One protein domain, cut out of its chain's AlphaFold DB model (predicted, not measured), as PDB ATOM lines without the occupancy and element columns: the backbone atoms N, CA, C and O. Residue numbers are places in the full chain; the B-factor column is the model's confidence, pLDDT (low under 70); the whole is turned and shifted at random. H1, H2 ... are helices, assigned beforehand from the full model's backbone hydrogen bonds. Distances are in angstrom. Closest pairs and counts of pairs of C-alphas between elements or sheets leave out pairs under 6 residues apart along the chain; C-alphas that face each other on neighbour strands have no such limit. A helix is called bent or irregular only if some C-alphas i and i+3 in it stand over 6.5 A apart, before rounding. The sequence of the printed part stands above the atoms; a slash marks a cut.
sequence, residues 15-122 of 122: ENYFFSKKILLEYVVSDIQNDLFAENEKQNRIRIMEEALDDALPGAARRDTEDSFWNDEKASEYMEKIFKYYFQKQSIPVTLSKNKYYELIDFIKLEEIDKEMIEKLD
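Overview. This is residues 15 to 122 of the 122 residues of an uncharacterized protein of Bacteroidetes bacterium CG23_combo_of_CG06-09_8_20_14_all_32_9 (UniProt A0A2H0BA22). Four helices make a crossed cluster: H1 lies in the middle, folded against the longer H2 as a helical hairpin, H5 crosses H2 on another side, and H6 stands crosswise to H1. The short helices H3 and H4 lie at one side on the run from H2 to H5, and H7, beyond H6, lies off at one end. The printed part has 108 residues with seven named helices, H1 to H7 in chain order, and no named strand, and its class is all helix. It is compact, with a radius of gyration of the C-alphas of 14.4 A, and rounded, spanning 43 by 31 by 25 A.

Along the chain. The printed part begins at residue 15, and H1 follows at residues 21 to 29, 12.9 A long, with C-alpha 21 at (194.163, 194.911, 177.391). H2, residues 38 to 56, is the longest helix by residues and measures 26.8 A. H3 has residues 59 to 63 and H4 has residues 69 to 72. H5, residues 75 to 90, is 22.3 A long and begins with C-alpha 75 at (193.516, 191.047, 188.589). H6, residues 98 to 107, is 16.6 A long and irregular, with C-alphas 99 and 102 7.8 A apart. H7, residues 115 to 121, is 10.1 A long and ends with C-alpha 121 at (179.649, 178.908, 186.772).

Arrangement. H1 and H2 touch as a hairpin, opposite ways at a steep tilt of 38 degrees; their closest C-alphas, of Val 29 and Lys 42, are 5.8 A apart. H2 touches H5 with residues 48 to 56 alone, opposite ways at a steep tilt of 47 degrees, and the closest C-alphas, of Ala 52 and Ile 82, are 5.2 A apart. H1 and H6 touch, about perpendicular at 89 degrees, with the C-alphas of Ile 23 and Phe 107 closest at 5.8 A. H5 and H6 only just touch, with 3 pairs of C-alphas within 8 A, the closest Ser 76 and Lys 98 at 6.6 A; H5 takes part with residues 76 to 80 alone, and the two are about perpendicular at 86 degrees. The helix packing is mostly crossed: none of these four touching pairs is at a shallow tilt. H3 is close to H2 but not clearly touching, with the C-alphas of Asp 54 and Arg 62 closest at 7.7 A. H3 and H4 are also close but not clearly touching, with the C-alphas of Ala 61 and Phe 69 closest at 6.1 A. H4 and H5 meet only through their link. H1 and H5 are apart, and H7 is apart from H6. Each O i to N i+4 pair is within hydrogen-bond range in H2, H3, H5 and H7, against 4 of 5 in H1 and 0 of 6 in H6, where 6 of 7 O i to N i+3 pairs are within range; H4 is too short for an i+4 pair.

Size, cuts and confidence. The two C-alphas farthest apart, those of Leu 36 and Glu 119, are 43.6 A apart. The printed part has no cut and no long link; the links H2 to H3, H3 to H4 and H4 to H5 are tight. The mean pLDDT of the printed part is 91.8, and residues 120 to 122 are under 70.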
ATOM      1  N   GLU A  15     188.354 187.020 187.779       93.94
ATOM      2  CA  GLU A  15     188.763 188.224 187.069       93.94
ATOM      3  C   GLU A  15     189.987 188.011 186.172       93.94
ATOM      4  O   GLU A  15     190.086 188.634 185.116       93.94
ATOM      5  N   ASN A  16     190.901 187.099 186.521       94.88
ATOM      6  CA  ASN A  16     192.082 186.804 185.705       94.88
ATOM      7  C   ASN A  16     191.747 186.188 184.335       94.88
ATOM      8  O   ASN A  16     192.603 186.138 183.448       94.88
ATOM      9  N   TYR A  17     190.533 185.676 184.137       92.31
ATOM     10  CA  TYR A  17     190.118 185.110 182.853       92.31
ATOM     11  C   TYR A  17     189.649 186.179 181.864       92.31
ATOM     12  O   TYR A  17     189.670 185.935 180.661       92.31
ATOM     13  N   PHE A  18     189.277 187.367 182.346       92.81
ATOM     14  CA  PHE A  18     188.764 188.452 181.507       92.81
ATOM     15  C   PHE A  18     189.521 189.776 181.658       92.81
ATOM     16  O   PHE A  18     189.316 190.709 180.880       92.81
ATOM     17  N   PHE A  19     190.462 189.860 182.598       95.06
ATOM     18  CA  PHE A  19     191.403 190.964 182.696       95.06
ATOM     19  C   PHE A  19     192.438 190.893 181.568       95.06
ATOM     20  O   PHE A  19     193.432 190.176 181.647       95.06
ATOM     21  N   SER A  20     192.201 191.656 180.503       93.19
ATOM     22  CA  SER A  20     193.136 191.799 179.387       93.19
ATOM     23  C   SER A  20     193.059 193.193 178.776       93.19
ATOM     24  O   SER A  20     192.016 193.849 178.825       93.19
ATOM     25  N   LYS A  21     194.147 193.636 178.129       93.56
ATOM     26  CA  LYS A  21     194.163 194.911 177.391       93.56
ATOM     27  C   LYS A  21     193.010 194.987 176.387       93.56
ATOM     28  O   LYS A  21     192.329 196.001 176.325       93.56
ATOM     29  N   LYS A  22     192.775 193.909 175.634       93.62
ATOM     30  CA  LYS A  22     191.709 193.836 174.628       93.62
ATOM     31  C   LYS A  22     190.338 194.154 175.236       93.62
ATOM     32  O   LYS A  22     189.676 195.067 174.764       93.62
ATOM     33  N   ILE A  23     189.956 193.453 176.303       95.75
ATOM     34  CA  ILE A  23     188.651 193.622 176.961       95.75
ATOM     35  C   ILE A  23     188.481 195.034 177.521       95.75
ATOM     36  O   ILE A  23     187.441 195.658 177.334       95.75
ATOM     37  N   LEU A  24     189.522 195.572 178.157       96.62
ATOM     38  CA  LEU A  24     189.472 196.923 178.714       96.62
ATOM     39  C   LEU A  24     189.330 197.995 177.626       96.62
ATOM     40  O   LEU A  24     188.643 198.990 177.847       96.62
ATOM     41  N   LEU A  25     189.942 197.795 176.454       96.62
ATOM     42  CA  LEU A  25     189.786 198.700 175.314       96.62
ATOM     43  C   LEU A  25     188.393 198.618 174.680       96.62
ATOM     44  O   LEU A  25     187.849 199.656 174.315       96.62
ATOM     45  N   GLU A  26     187.804 197.424 174.577       96.06
ATOM     46  CA  GLU A  26     186.421 197.262 174.106       96.06
ATOM     47  C   GLU A  26     185.423 197.918 175.073       96.06
ATOM     48  O   GLU A  26     184.541 198.661 174.645       96.06
ATOM     49  N   TYR A  27     185.616 197.738 176.384       96.25
ATOM     50  CA  TYR A  27     184.767 198.352 177.406       96.25
ATOM     51  C   TYR A  27     184.685 199.879 177.255       96.25
ATOM     52  O   TYR A  27     183.587 200.435 177.205       96.25
ATOM     53  N   VAL A  28     185.827 200.569 177.134       95.94
ATOM     54  CA  VAL A  28     185.859 202.048 177.146       95.94
ATOM     55  C   VAL A  28     185.244 202.705 175.915       95.94
ATOM     56  O   VAL A  28     185.020 203.916 175.932       95.94
ATOM     57  N   VAL A  29     184.993 201.938 174.853       95.69
ATOM     58  CA  VAL A  29     184.392 202.435 173.608       95.69
ATOM     59  C   VAL A  29     182.969 201.924 173.385       95.69
ATOM     60  O   VAL A  29     182.324 202.342 172.427       95.69
ATOM     61  N   SER A  30     182.488 201.027 174.247       94.25
ATOM     62  CA  SER A  30     181.242 200.277 174.056       94.25
ATOM     63  C   SER A  30     179.968 201.124 174.103       94.25
ATOM     64  O   SER A  30     178.984 200.800 173.442       94.25
ATOM     65  N   ASP A  31     179.987 202.220 174.857       92.00
ATOM     66  CA  ASP A  31     178.863 203.131 175.081       92.00
ATOM     67  C   ASP A  31     178.924 204.393 174.204       92.00
ATOM     68  O   ASP A  31     178.040 205.249 174.290       92.00
ATOM     69  N   ILE A  32     179.948 204.528 173.352       92.31
ATOM     70  CA  ILE A  32     180.082 205.674 172.449       92.31
ATOM     71  C   ILE A  32     179.034 205.570 171.339       92.31
ATOM     72  O   ILE A  32     178.968 204.590 170.595       92.31
ATOM     73  N   GLN A  33     178.230 206.621 171.191       90.75
ATOM     74  CA  GLN A  33     177.260 206.724 170.104       90.75
ATOM     75  C   GLN A  33     177.965 207.053 168.786       90.75
ATOM     76  O   GLN A  33     178.915 207.828 168.752       90.75
ATOM     77  N   ASN A  34     177.482 206.487 167.680       87.00
ATOM     78  CA  ASN A  34     178.055 206.736 166.359       87.00
ATOM     79  C   ASN A  34     177.589 208.094 165.795       87.00
ATOM     80  O   ASN A  34     176.649 208.155 165.000       87.00
ATOM     81  N   ASP A  35     178.227 209.176 166.241       90.69
ATOM     82  CA  ASP A  35     178.001 210.552 165.794       90.69
ATOM     83  C   ASP A  35     179.278 211.216 165.221       90.69
ATOM     84  O   ASP A  35     180.309 210.576 165.019       90.69
ATOM     85  N   LEU A  36     179.208 212.519 164.914       86.12
ATOM     86  CA  LEU A  36     180.317 213.271 164.307       86.12
ATOM     87  C   LEU A  36     181.565 213.388 165.203       86.12
ATOM     88  O   LEU A  36     182.641 213.694 164.688       86.12
ATOM     89  N   PHE A  37     181.437 213.169 166.512       89.56
ATOM     90  CA  PHE A  37     182.528 213.262 167.485       89.56
ATOM     91  C   PHE A  37     183.020 211.891 167.968       89.56
ATOM     92  O   PHE A  37     184.081 211.823 168.594       89.56
ATOM     93  N   ALA A  38     182.316 210.812 167.609       92.56
ATOM     94  CA  ALA A  38     182.583 209.443 168.043       92.56
ATOM     95  C   ALA A  38     184.048 209.019 167.895       92.56
ATOM     96  O   ALA A  38     184.623 208.452 168.819       92.56
ATOM     97  N   GLU A  39     184.682 209.313 166.758       93.38
ATOM     98  CA  GLU A  39     186.062 208.880 166.510       93.38
ATOM     99  C   GLU A  39     187.066 209.601 167.420       93.38
ATOM    100  O   GLU A  39     187.984 208.981 167.953       93.38
ATOM    101  N   ASN A  40     186.881 210.906 167.650       94.50
ATOM    102  CA  ASN A  40     187.766 211.660 168.537       94.50
ATOM    103  C   ASN A  40     187.592 211.220 169.996       94.50
ATOM    104  O   ASN A  40     188.581 211.026 170.706       94.50
ATOM    105  N   GLU A  41     186.345 211.009 170.422       95.38
ATOM    106  CA  GLU A  41     186.044 210.491 171.752       95.38
ATOM    107  C   GLU A  41     186.631 209.089 171.946       95.38
ATOM    108  O   GLU A  41     187.331 208.850 172.933       95.38
ATOM    109  N   LYS A  42     186.444 208.192 170.972       96.06
ATOM    110  CA  LYS A  42     186.998 206.836 170.969       96.06
ATOM    111  C   LYS A  42     188.512 206.850 171.130       96.06
ATOM    112  O   LYS A  42     189.041 206.192 172.025       96.06
ATOM    113  N   GLN A  43     189.210 207.637 170.312       96.25
ATOM    114  CA  GLN A  43     190.665 207.776 170.389       96.25
ATOM    115  C   GLN A  43     191.113 208.321 171.748       96.25
ATOM    116  O   GLN A  43     192.081 207.822 172.325       96.25
ATOM    117  N   ASN A  44     190.402 209.310 172.296       96.69
ATOM    118  CA  ASN A  44     190.732 209.869 173.601       96.69
ATOM    119  C   ASN A  44     190.535 208.853 174.738       96.69
ATOM    120  O   ASN A  44     191.413 208.719 175.590       96.69
ATOM    121  N   ARG A  45     189.420 208.112 174.748       97.19
ATOM    122  CA  ARG A  45     189.143 207.087 175.766       97.19
ATOM    123  C   ARG A  45     190.139 205.927 175.696       97.19
ATOM    124  O   ARG A  45     190.641 205.514 176.740       97.19
ATOM    125  N   ILE A  46     190.480 205.467 174.489       97.94
ATOM    126  CA  ILE A  46     191.535 204.463 174.271       97.94
ATOM    127  C   ILE A  46     192.864 204.968 174.833       97.94
ATOM    128  O   ILE A  46     193.461 204.285 175.658       97.94
ATOM    129  N   ARG A  47     193.291 206.184 174.468       98.38
ATOM    130  CA  ARG A  47     194.557 206.762 174.944       98.38
ATOM    131  C   ARG A  47     194.632 206.810 176.472       98.38
ATOM    132  O   ARG A  47     195.641 206.415 177.042       98.38
ATOM    133  N   ILE A  48     193.574 207.269 177.145       98.31
ATOM    134  CA  ILE A  48     193.542 207.338 178.618       98.31
ATOM    135  C   ILE A  48     193.624 205.934 179.239       98.31
ATOM    136  O   ILE A  48     194.287 205.756 180.261       98.31
ATOM    137  N   MET A  49     192.965 204.934 178.644       98.12
ATOM    138  CA  MET A  49     193.045 203.549 179.117       98.12
ATOM    139  C   MET A  49     194.442 202.951 178.901       98.12
ATOM    140  O   MET A  49     194.963 202.277 179.785       98.12
ATOM    141  N   GLU A  50     195.086 203.233 177.768       97.56
ATOM    142  CA  GLU A  50     196.473 202.822 177.526       97.56
ATOM    143  C   GLU A  50     197.447 203.469 178.520       97.56
ATOM    144  O   GLU A  50     198.291 202.770 179.071       97.56
ATOM    145  N   GLU A  51     197.277 204.756 178.835       98.00
ATOM    146  CA  GLU A  51     198.052 205.438 179.883       98.00
ATOM    147  C   GLU A  51     197.867 204.778 181.259       98.00
ATOM    148  O   GLU A  51     198.837 204.585 181.990       98.00
ATOM    149  N   ALA A  52     196.634 204.394 181.603       97.69
ATOM    150  CA  ALA A  52     196.337 203.702 182.857       97.69
ATOM    151  C   ALA A  52     197.000 202.316 182.926       97.69
ATOM    152  O   ALA A  52     197.526 201.923 183.967       97.69
ATOM    153  N   LEU A  53     196.986 201.575 181.813       96.75
ATOM    154  CA  LEU A  53     197.648 200.277 181.695       96.75
ATOM    155  C   LEU A  53     199.168 200.408 181.800       96.75
ATOM    156  O   LEU A  53     199.805 199.593 182.462       96.75
ATOM    157  N   ASP A  54     199.745 201.432 181.176       96.25
ATOM    158  CA  ASP A  54     201.184 201.680 181.197       96.25
ATOM    159  C   ASP A  54     201.715 202.032 182.589       96.25
ATOM    160  O   ASP A  54     202.833 201.633 182.924       96.25
ATOM    161  N   ASP A  55     200.917 202.738 183.394       96.12
ATOM    162  CA  ASP A  55     201.238 203.086 184.781       96.12
ATOM    163  C   ASP A  55     201.044 201.898 185.742       96.12
ATOM    164  O   ASP A  55     201.846 201.681 186.650       96.12
ATOM    165  N   ALA A  56     199.992 201.098 185.535       95.88
ATOM    166  CA  ALA A  56     199.613 200.036 186.465       95.88
ATOM    167  C   ALA A  56     200.317 198.693 186.219       95.88
ATOM    168  O   ALA A  56     200.526 197.936 187.172       95.88
ATOM    169  N   LEU A  57     200.636 198.356 184.964       95.50
ATOM    170  CA  LEU A  57     201.150 197.035 184.604       95.50
ATOM    171  C   LEU A  57     202.684 196.976 184.620       95.50
ATOM    172  O   LEU A  57     203.360 197.857 184.072       95.50
ATOM    173  N   PRO A  58     203.271 195.883 185.141       95.06
ATOM    174  CA  PRO A  58     204.704 195.671 185.033       95.06
ATOM    175  C   PRO A  58     205.114 195.521 183.565       95.06
ATOM    176  O   PRO A  58     204.387 194.987 182.726       95.06
ATOM    177  N   GLY A  59     206.330 195.967 183.239       93.50
ATOM    178  CA  GLY A  59     206.813 195.956 181.855       93.50
ATOM    179  C   GLY A  59     206.866 194.563 181.214       93.50
ATOM    180  O   GLY A  59     206.775 194.478 179.996       93.50
ATOM    181  N   ALA A  60     207.018 193.493 182.003       93.12
ATOM    182  CA  ALA A  60     206.982 192.115 181.507       93.12
ATOM    183  C   ALA A  60     205.581 191.745 180.993       93.12
ATOM    184  O   ALA A  60     205.436 191.497 179.799       93.12
ATOM    185  N   ALA A  61     204.550 191.894 181.832       93.12
ATOM    186  CA  ALA A  61     203.150 191.667 181.462       93.12
ATOM    187  C   ALA A  61     202.669 192.529 180.283       93.12
ATOM    188  O   ALA A  61     201.805 192.115 179.517       93.12
ATOM    189  N   ARG A  62     203.231 193.734 180.103       91.56
ATOM    190  CA  ARG A  62     202.921 194.581 178.934       91.56
ATOM    191  C   ARG A  62     203.505 194.063 177.621       91.56
ATOM    192  O   ARG A  62     202.974 194.387 176.562       91.56
ATOM    193  N   ARG A  63     204.620 193.329 177.670       91.75
ATOM    194  CA  ARG A  63     205.300 192.789 176.479       91.75
ATOM    195  C   ARG A  63     204.875 191.366 176.149       91.75
ATOM    196  O   ARG A  63     205.013 190.971 174.997       91.75
ATOM    197  N   ASP A  64     204.401 190.629 177.145       91.69
ATOM    198  CA  ASP A  64     204.054 189.222 177.031       91.69
ATOM    199  C   ASP A  64     202.699 188.953 177.696       91.69
ATOM    200  O   ASP A  64     202.514 189.158 178.899       91.69
ATOM    201  N   THR A  65     201.730 188.519 176.889       86.62
ATOM    202  CA  THR A  65     200.386 188.148 177.352       86.62
ATOM    203  C   THR A  65     200.354 186.782 178.035       86.62
ATOM    204  O   THR A  65     199.369 186.475 178.696       86.62
ATOM    205  N   GLU A  66     201.424 185.992 177.912       89.12
ATOM    206  CA  GLU A  66     201.589 184.689 178.565       89.12
ATOM    207  C   GLU A  66     202.410 184.786 179.863       89.12
ATOM    208  O   GLU A  66     202.669 183.773 180.517       89.12
ATOM    209  N   ASP A  67     202.818 185.998 180.257       94.19
ATOM    210  CA  ASP A  67     203.528 186.234 181.513       94.19
ATOM    211  C   ASP A  67     202.695 185.751 182.711       94.19
ATOM    212  O   ASP A  67     201.471 185.929 182.763       94.19
ATOM    213  N   SER A  68     203.360 185.158 183.707       93.50
ATOM    214  CA  SER A  68     202.686 184.565 184.866       93.50
ATOM    215  C   SER A  68     201.870 185.584 185.665       93.50
ATOM    216  O   SER A  68     200.900 185.203 186.323       93.50
ATOM    217  N   PHE A  69     202.176 186.880 185.531       95.00
ATOM    218  CA  PHE A  69     201.360 187.989 186.018       95.00
ATOM    219  C   PHE A  69     199.862 187.798 185.751       95.00
ATOM    220  O   PHE A  69     199.047 187.980 186.653       95.00
ATOM    221  N   TRP A  70     199.476 187.395 184.538       92.19
ATOM    222  CA  TRP A  70     198.064 187.298 184.158       92.19
ATOM    223  C   TRP A  70     197.311 186.179 184.891       92.19
ATOM    224  O   TRP A  70     196.078 186.192 184.925       92.19
ATOM    225  N   ASN A  71     198.030 185.245 185.518       92.50
ATOM    226  CA  ASN A  71     197.465 184.109 186.245       92.50
ATOM    227  C   ASN A  71     197.640 184.230 187.767       92.50
ATOM    228  O   ASN A  71     196.714 183.897 188.508       92.50
ATOM    229  N   ASP A  72     198.797 184.718 188.218       93.31
ATOM    230  CA  ASP A  72     199.230 184.660 189.619       93.31
ATOM    231  C   ASP A  72     198.917 185.935 190.407       93.31
ATOM    232  O   ASP A  72     198.791 185.904 191.637       93.31
ATOM    233  N   GLU A  73     198.803 187.073 189.724       95.62
ATOM    234  CA  GLU A  73     198.481 188.350 190.351       95.62
ATOM    235  C   GLU A  73     196.973 188.541 190.468       95.62
ATOM    236  O   GLU A  73     196.175 187.982 189.717       95.62
ATOM    237  N   LYS A  74     196.557 189.336 191.452       95.62
ATOM    238  CA  LYS A  74     195.140 189.550 191.732       95.62
ATOM    239  C   LYS A  74     194.565 190.620 190.802       95.62
ATOM    240  O   LYS A  74     194.652 191.811 191.101       95.62
ATOM    241  N   ALA A  75     194.006 190.191 189.672       96.44
ATOM    242  CA  ALA A  75     193.516 191.047 188.589       96.44
ATOM    243  C   ALA A  75     192.637 192.222 189.060       96.44
ATOM    244  O   ALA A  75     192.819 193.358 188.626       96.44
ATOM    245  N   SER A  76     191.730 191.982 190.001       96.06
ATOM    246  CA  SER A  76     190.824 192.963 190.594       96.06
ATOM    247  C   SER A  76     191.539 194.135 191.266       96.06
ATOM    248  O   SER A  76     191.033 195.252 191.213       96.06
ATOM    249  N   GLU A  77     192.724 193.931 191.849       96.19
ATOM    250  CA  GLU A  77     193.511 195.015 192.460       96.19
ATOM    251  C   GLU A  77     194.183 195.901 191.402       96.19
ATOM    252  O   GLU A  77     194.364 197.102 191.616       96.19
ATOM    253  N   TYR A  78     194.528 195.334 190.243       96.75
ATOM    254  CA  TYR A  78     195.041 196.099 189.106       96.75
ATOM    255  C   TYR A  78     193.911 196.831 188.388       96.75
ATOM    256  O   TYR A  78     194.039 198.026 188.126       96.75
ATOM    257  N   MET A  79     192.776 196.167 188.150       97.12
ATOM    258  CA  MET A  79     191.585 196.802 187.584       97.12
ATOM    259  C   MET A  79     191.101 197.972 188.442       97.12
ATOM    260  O   MET A  79     190.750 199.012 187.894       97.12
ATOM    261  N   GLU A  80     191.149 197.868 189.773       96.31
ATOM    262  CA  GLU A  80     190.763 198.974 190.656       96.31
ATOM    263  C   GLU A  80     191.641 200.212 190.435       96.31
ATOM    264  O   GLU A  80     191.126 201.324 190.295       96.31
ATOM    265  N   LYS A  81     192.962 200.027 190.335       95.94
ATOM    266  CA  LYS A  81     193.913 201.114 190.052       95.94
ATOM    267  C   LYS A  81     193.688 201.707 188.660       95.94
ATOM    268  O   LYS A  81     193.604 202.929 188.532       95.94
ATOM    269  N   ILE A  82     193.538 200.850 187.649       97.50
ATOM    270  CA  ILE A  82     193.334 201.235 186.246       97.50
ATOM    271  C   ILE A  82     192.040 202.039 186.090       97.50
ATOM    272  O   ILE A  82     192.065 203.154 185.570       97.50
ATOM    273  N   PHE A  83     190.911 201.529 186.590       97.12
ATOM    274  CA  PHE A  83     189.629 202.219 186.471       97.12
ATOM    275  C   PHE A  83     189.588 203.503 187.289       97.12
ATOM    276  O   PHE A  83     189.073 204.512 186.810       97.12
ATOM    277  N   LYS A  84     190.186 203.517 188.486       95.62
ATOM    278  CA  LYS A  84     190.314 204.749 189.269       95.62
ATOM    279  C   LYS A  84     191.062 205.827 188.483       95.62
ATOM    280  O   LYS A  84     190.565 206.948 188.409       95.62
ATOM    281  N   TYR A  85     192.202 205.494 187.873       96.69
ATOM    282  CA  TYR A  85     192.942 206.423 187.017       96.69
ATOM    283  C   TYR A  85     192.088 206.894 185.833       96.69
ATOM    284  O   TYR A  85     191.954 208.095 185.594       96.69
ATOM    285  N   TYR A  86     191.472 205.952 185.118       97.56
ATOM    286  CA  TYR A  86     190.681 206.211 183.919       97.56
ATOM    287  C   TYR A  86     189.505 207.167 184.182       97.56
ATOM    288  O   TYR A  86     189.363 208.185 183.499       97.56
ATOM    289  N   PHE A  87     188.694 206.901 185.211       96.19
ATOM    290  CA  PHE A  87     187.562 207.758 185.576       96.19
ATOM    291  C   PHE A  87     188.017 209.129 186.097       96.19
ATOM    292  O   PHE A  87     187.430 210.150 185.736       96.19
ATOM    293  N   GLN A  88     189.111 209.182 186.867       96.06
ATOM    294  CA  GLN A  88     189.701 210.447 187.320       96.06
ATOM    295  C   GLN A  88     190.177 211.314 186.153       96.06
ATOM    296  O   GLN A  88     189.904 212.513 186.135       96.06
ATOM    297  N   LYS A  89     190.852 210.731 185.154       96.56
ATOM    298  CA  LYS A  89     191.308 211.463 183.962       96.56
ATOM    299  C   LYS A  89     190.166 211.999 183.114       96.56
ATOM    300  O   LYS A  89     190.284 213.094 182.573       96.56
ATOM    301  N   GLN A  90     189.062 211.267 183.038       94.00
ATOM    302  CA  GLN A  90     187.848 211.729 182.369       94.00
ATOM    303  C   GLN A  90     187.021 212.717 183.198       94.00
ATOM    304  O   GLN A  90     186.076 213.297 182.677       94.00
ATOM    305  N   SER A  91     187.379 212.949 184.466       93.94
ATOM    306  CA  SER A  91     186.617 213.799 185.391       93.94
ATOM    307  C   SER A  91     185.159 213.349 185.569       93.94
ATOM    308  O   SER A  91     184.263 214.177 185.735       93.94
ATOM    309  N   ILE A  92     184.923 212.034 185.560       92.38
ATOM    310  CA  ILE A  92     183.604 211.425 185.779       92.38
ATOM    311  C   ILE A  92     183.617 210.514 187.019       92.38
ATOM    312  O   ILE A  92     184.684 210.063 187.445       92.38
ATOM    313  N   PRO A  93     182.451 210.234 187.632       90.38
ATOM    314  CA  PRO A  93     182.363 209.291 188.742       90.38
ATOM    315  C   PRO A  93     182.803 207.879 188.338       90.38
ATOM    316  O   PRO A  93     182.615 207.462 187.199       90.38
ATOM    317  N   VAL A  94     183.331 207.117 189.298       89.38
ATOM    318  CA  VAL A  94     183.603 205.685 189.105       89.38
ATOM    319  C   VAL A  94     182.272 204.949 188.968       89.38
ATOM    320  O   VAL A  94     181.503 204.883 189.927       89.38
ATOM    321  N   THR A  95     181.999 204.401 187.786       89.00
ATOM    322  CA  THR A  95     180.767 203.642 187.499       89.00
ATOM    323  C   THR A  95     180.973 202.131 187.551       89.00
ATOM    324  O   THR A  95     180.039 201.399 187.891       89.00
ATOM    325  N   LEU A  96     182.203 201.679 187.287       92.50
ATOM    326  CA  LEU A  96     182.617 200.282 187.336       92.50
ATOM    327  C   LEU A  96     183.508 200.037 188.560       92.50
ATOM    328  O   LEU A  96     184.688 200.387 188.587       92.50
ATOM    329  N   SER A  97     182.911 199.453 189.595       90.31
ATOM    330  CA  SER A  97     183.573 199.047 190.837       90.31
ATOM    331  C   SER A  97     183.772 197.533 190.890       90.31
ATOM    332  O   SER A  97     183.178 196.790 190.116       90.31
ATOM    333  N   LYS A  98     184.581 197.055 191.841       89.31
ATOM    334  CA  LYS A  98     184.954 195.636 191.949       89.31
ATOM    335  C   LYS A  98     183.776 194.653 191.950       89.31
ATOM    336  O   LYS A  98     183.858 193.596 191.342       89.31
ATOM    337  N   ASN A  99     182.660 195.013 192.578       89.56
ATOM    338  CA  ASN A  99     181.437 194.201 192.594       89.56
ATOM    339  C   ASN A  99     180.713 194.106 191.238       89.56
ATOM    340  O   ASN A  99     179.670 193.469 191.184       89.56
ATOM    341  N   LYS A 100     181.214 194.768 190.192       93.44
ATOM    342  CA  LYS A 100     180.636 194.842 188.847       93.44
ATOM    343  C   LYS A 100     181.605 194.415 187.745       93.44
ATOM    344  O   LYS A 100     181.271 194.519 186.576       93.44
ATOM    345  N   TYR A 101     182.792 193.904 188.075       94.69
ATOM    346  CA  TYR A 101     183.750 193.480 187.047       94.69
ATOM    347  C   TYR A 101     183.252 192.344 186.154       94.69
ATOM    348  O   TYR A 101     183.742 192.215 185.039       94.69
ATOM    349  N   TYR A 102     182.231 191.595 186.576       90.88
ATOM    350  CA  TYR A 102     181.545 190.638 185.709       90.88
ATOM    351  C   TYR A 102     180.917 191.291 184.462       90.88
ATOM    352  O   TYR A 102     180.766 190.608 183.460       90.88
ATOM    353  N   GLU A 103     180.612 192.597 184.474       93.06
ATOM    354  CA  GLU A 103     180.142 193.337 183.287       93.06
ATOM    355  C   GLU A 103     181.194 193.324 182.157       93.06
ATOM    356  O   GLU A 103     180.861 193.486 180.989       93.06
ATOM    357  N   LEU A 104     182.476 193.079 182.470       94.62
ATOM    358  CA  LEU A 104     183.527 192.950 181.457       94.62
ATOM    359  C   LEU A 104     183.440 191.647 180.649       94.62
ATOM    360  O   LEU A 104     184.044 191.550 179.580       94.62
ATOM    361  N   ILE A 105     182.696 190.654 181.144       92.00
ATOM    362  CA  ILE A 105     182.493 189.374 180.457       92.00
ATOM    363  C   ILE A 105     181.728 189.581 179.145       92.00
ATOM    364  O   ILE A 105     181.995 188.874 178.175       92.00
ATOM    365  N   ASP A 106     180.877 190.608 179.070       91.38
ATOM    366  CA  ASP A 106     180.099 190.949 177.872       91.38
ATOM    367  C   ASP A 106     180.981 191.324 176.663       91.38
ATOM    368  O   ASP A 106     180.519 191.301 175.522       91.38
ATOM    369  N   PHE A 107     182.265 191.634 176.888       93.12
ATOM    370  CA  PHE A 107     183.229 191.946 175.826       93.12
ATOM    371  C   PHE A 107     184.079 190.742 175.396       93.12
ATOM    372  O   PHE A 107     184.893 190.862 174.474       93.12
ATOM    373  N   ILE A 108     183.921 189.581 176.041       89.38
ATOM    374  CA  ILE A 108     184.614 188.348 175.657       89.38
ATOM    375  C   ILE A 108     183.840 187.696 174.516       89.38
ATOM    376  O   ILE A 108     182.625 187.515 174.583       89.38
ATOM    377  N   LYS A 109     184.544 187.293 173.455       85.44
ATOM    378  CA  LYS A 109     183.918 186.468 172.419       85.44
ATOM    379  C   LYS A 109     183.620 185.088 172.993       85.44
ATOM    380  O   LYS A 109     184.464 184.529 173.683       85.44
ATOM    381  N   LEU A 110     182.466 184.513 172.665       79.88
ATOM    382  CA  LEU A 110     182.052 183.204 173.186       79.88
ATOM    383  C   LEU A 110     183.120 182.119 172.959       79.88
ATOM    384  O   LEU A 110     183.316 181.255 173.806       79.88
ATOM    385  N   GLU A 111     183.846 182.189 171.842       82.94
ATOM    386  CA  GLU A 111     184.909 181.242 171.490       82.94
ATOM    387  C   GLU A 111     186.204 181.433 172.301       82.94
ATOM    388  O   GLU A 111     187.057 180.548 172.310       82.94
ATOM    389  N   GLU A 112     186.364 182.583 172.958       82.75
ATOM    390  CA  GLU A 112     187.519 182.950 173.788       82.75
ATOM    391  C   GLU A 112     187.255 182.736 175.287       82.75
ATOM    392  O   GLU A 112     188.176 182.870 176.092       82.75
ATOM    393  N   ILE A 113     186.018 182.400 175.672       81.56
ATOM    394  CA  ILE A 113     185.678 182.074 177.056       81.56
ATOM    395  C   ILE A 113     186.414 180.794 177.457       81.56
ATOM    396  O   ILE A 113     186.253 179.736 176.841       81.56
ATOM    397  N   ASP A 114     187.218 180.885 178.517       83.25
ATOM    398  CA  ASP A 114     187.897 179.720 179.074       83.25
ATOM    399  C   ASP A 114     186.860 178.695 179.546       83.25
ATOM    400  O   ASP A 114     185.921 179.022 180.276       83.25
ATOM    401  N   LYS A 115     187.049 177.437 179.141       80.31
ATOM    402  CA  LYS A 115     186.159 176.329 179.504       80.31
ATOM    403  C   LYS A 115     185.995 176.199 181.010       80.31
ATOM    404  O   LYS A 115     184.916 175.847 181.460       80.31
ATOM    405  N   GLU A 116     187.022 176.537 181.785       82.19
ATOM    406  CA  GLU A 116     186.951 176.511 183.241       82.19
ATOM    407  C   GLU A 116     185.953 177.528 183.810       82.19
ATOM    408  O   GLU A 116     185.335 177.250 184.836       82.19
ATOM    409  N   MET A 117     185.751 178.677 183.150       79.56
ATOM    410  CA  MET A 117     184.685 179.604 183.543       79.56
ATOM    411  C   MET A 117     183.308 178.990 183.300       79.56
ATOM    412  O   MET A 117     182.430 179.146 184.136       79.56
ATOM    413  N   ILE A 118     183.122 178.260 182.198       78.19
ATOM    414  CA  ILE A 118     181.852 177.584 181.890       78.19
ATOM    415  C   ILE A 118     181.606 176.444 182.890       78.19
ATOM    416  O   ILE A 118     180.555 176.381 183.511       78.19
ATOM    417  N   GLU A 119     182.608 175.591 183.111       74.12
ATOM    418  CA  GLU A 119     182.522 174.403 183.974       74.12
ATOM    419  C   GLU A 119     182.234 174.714 185.454       74.12
ATOM    420  O   GLU A 119     181.790 173.830 186.183       74.12
ATOM    421  N   LYS A 120     182.532 175.935 185.918       69.00
ATOM    422  CA  LYS A 120     182.433 176.328 187.336       69.00
ATOM    423  C   LYS A 120     181.352 177.355 187.647       69.00
ATOM    424  O   LYS A 120     181.136 177.642 188.824       69.00
ATOM    425  N   LEU A 121     180.748 177.951 186.622       63.47
ATOM    426  CA  LEU A 121     179.649 178.908 186.772       63.47
ATOM    427  C   LEU A 121     178.270 178.278 186.520       63.47
ATOM    428  O   LEU A 121     177.274 178.954 186.778       63.47
ATOM    429  N   ASP A 122     178.225 177.024 186.053       49.97
ATOM    430  CA  ASP A 122     177.017 176.181 185.997       49.97
ATOM    431  C   ASP A 122     176.542 175.722 187.391       49.97
ATOM    432  O   ASP A 122     177.387 175.329 188.235       49.97
TER     433      ASP A 122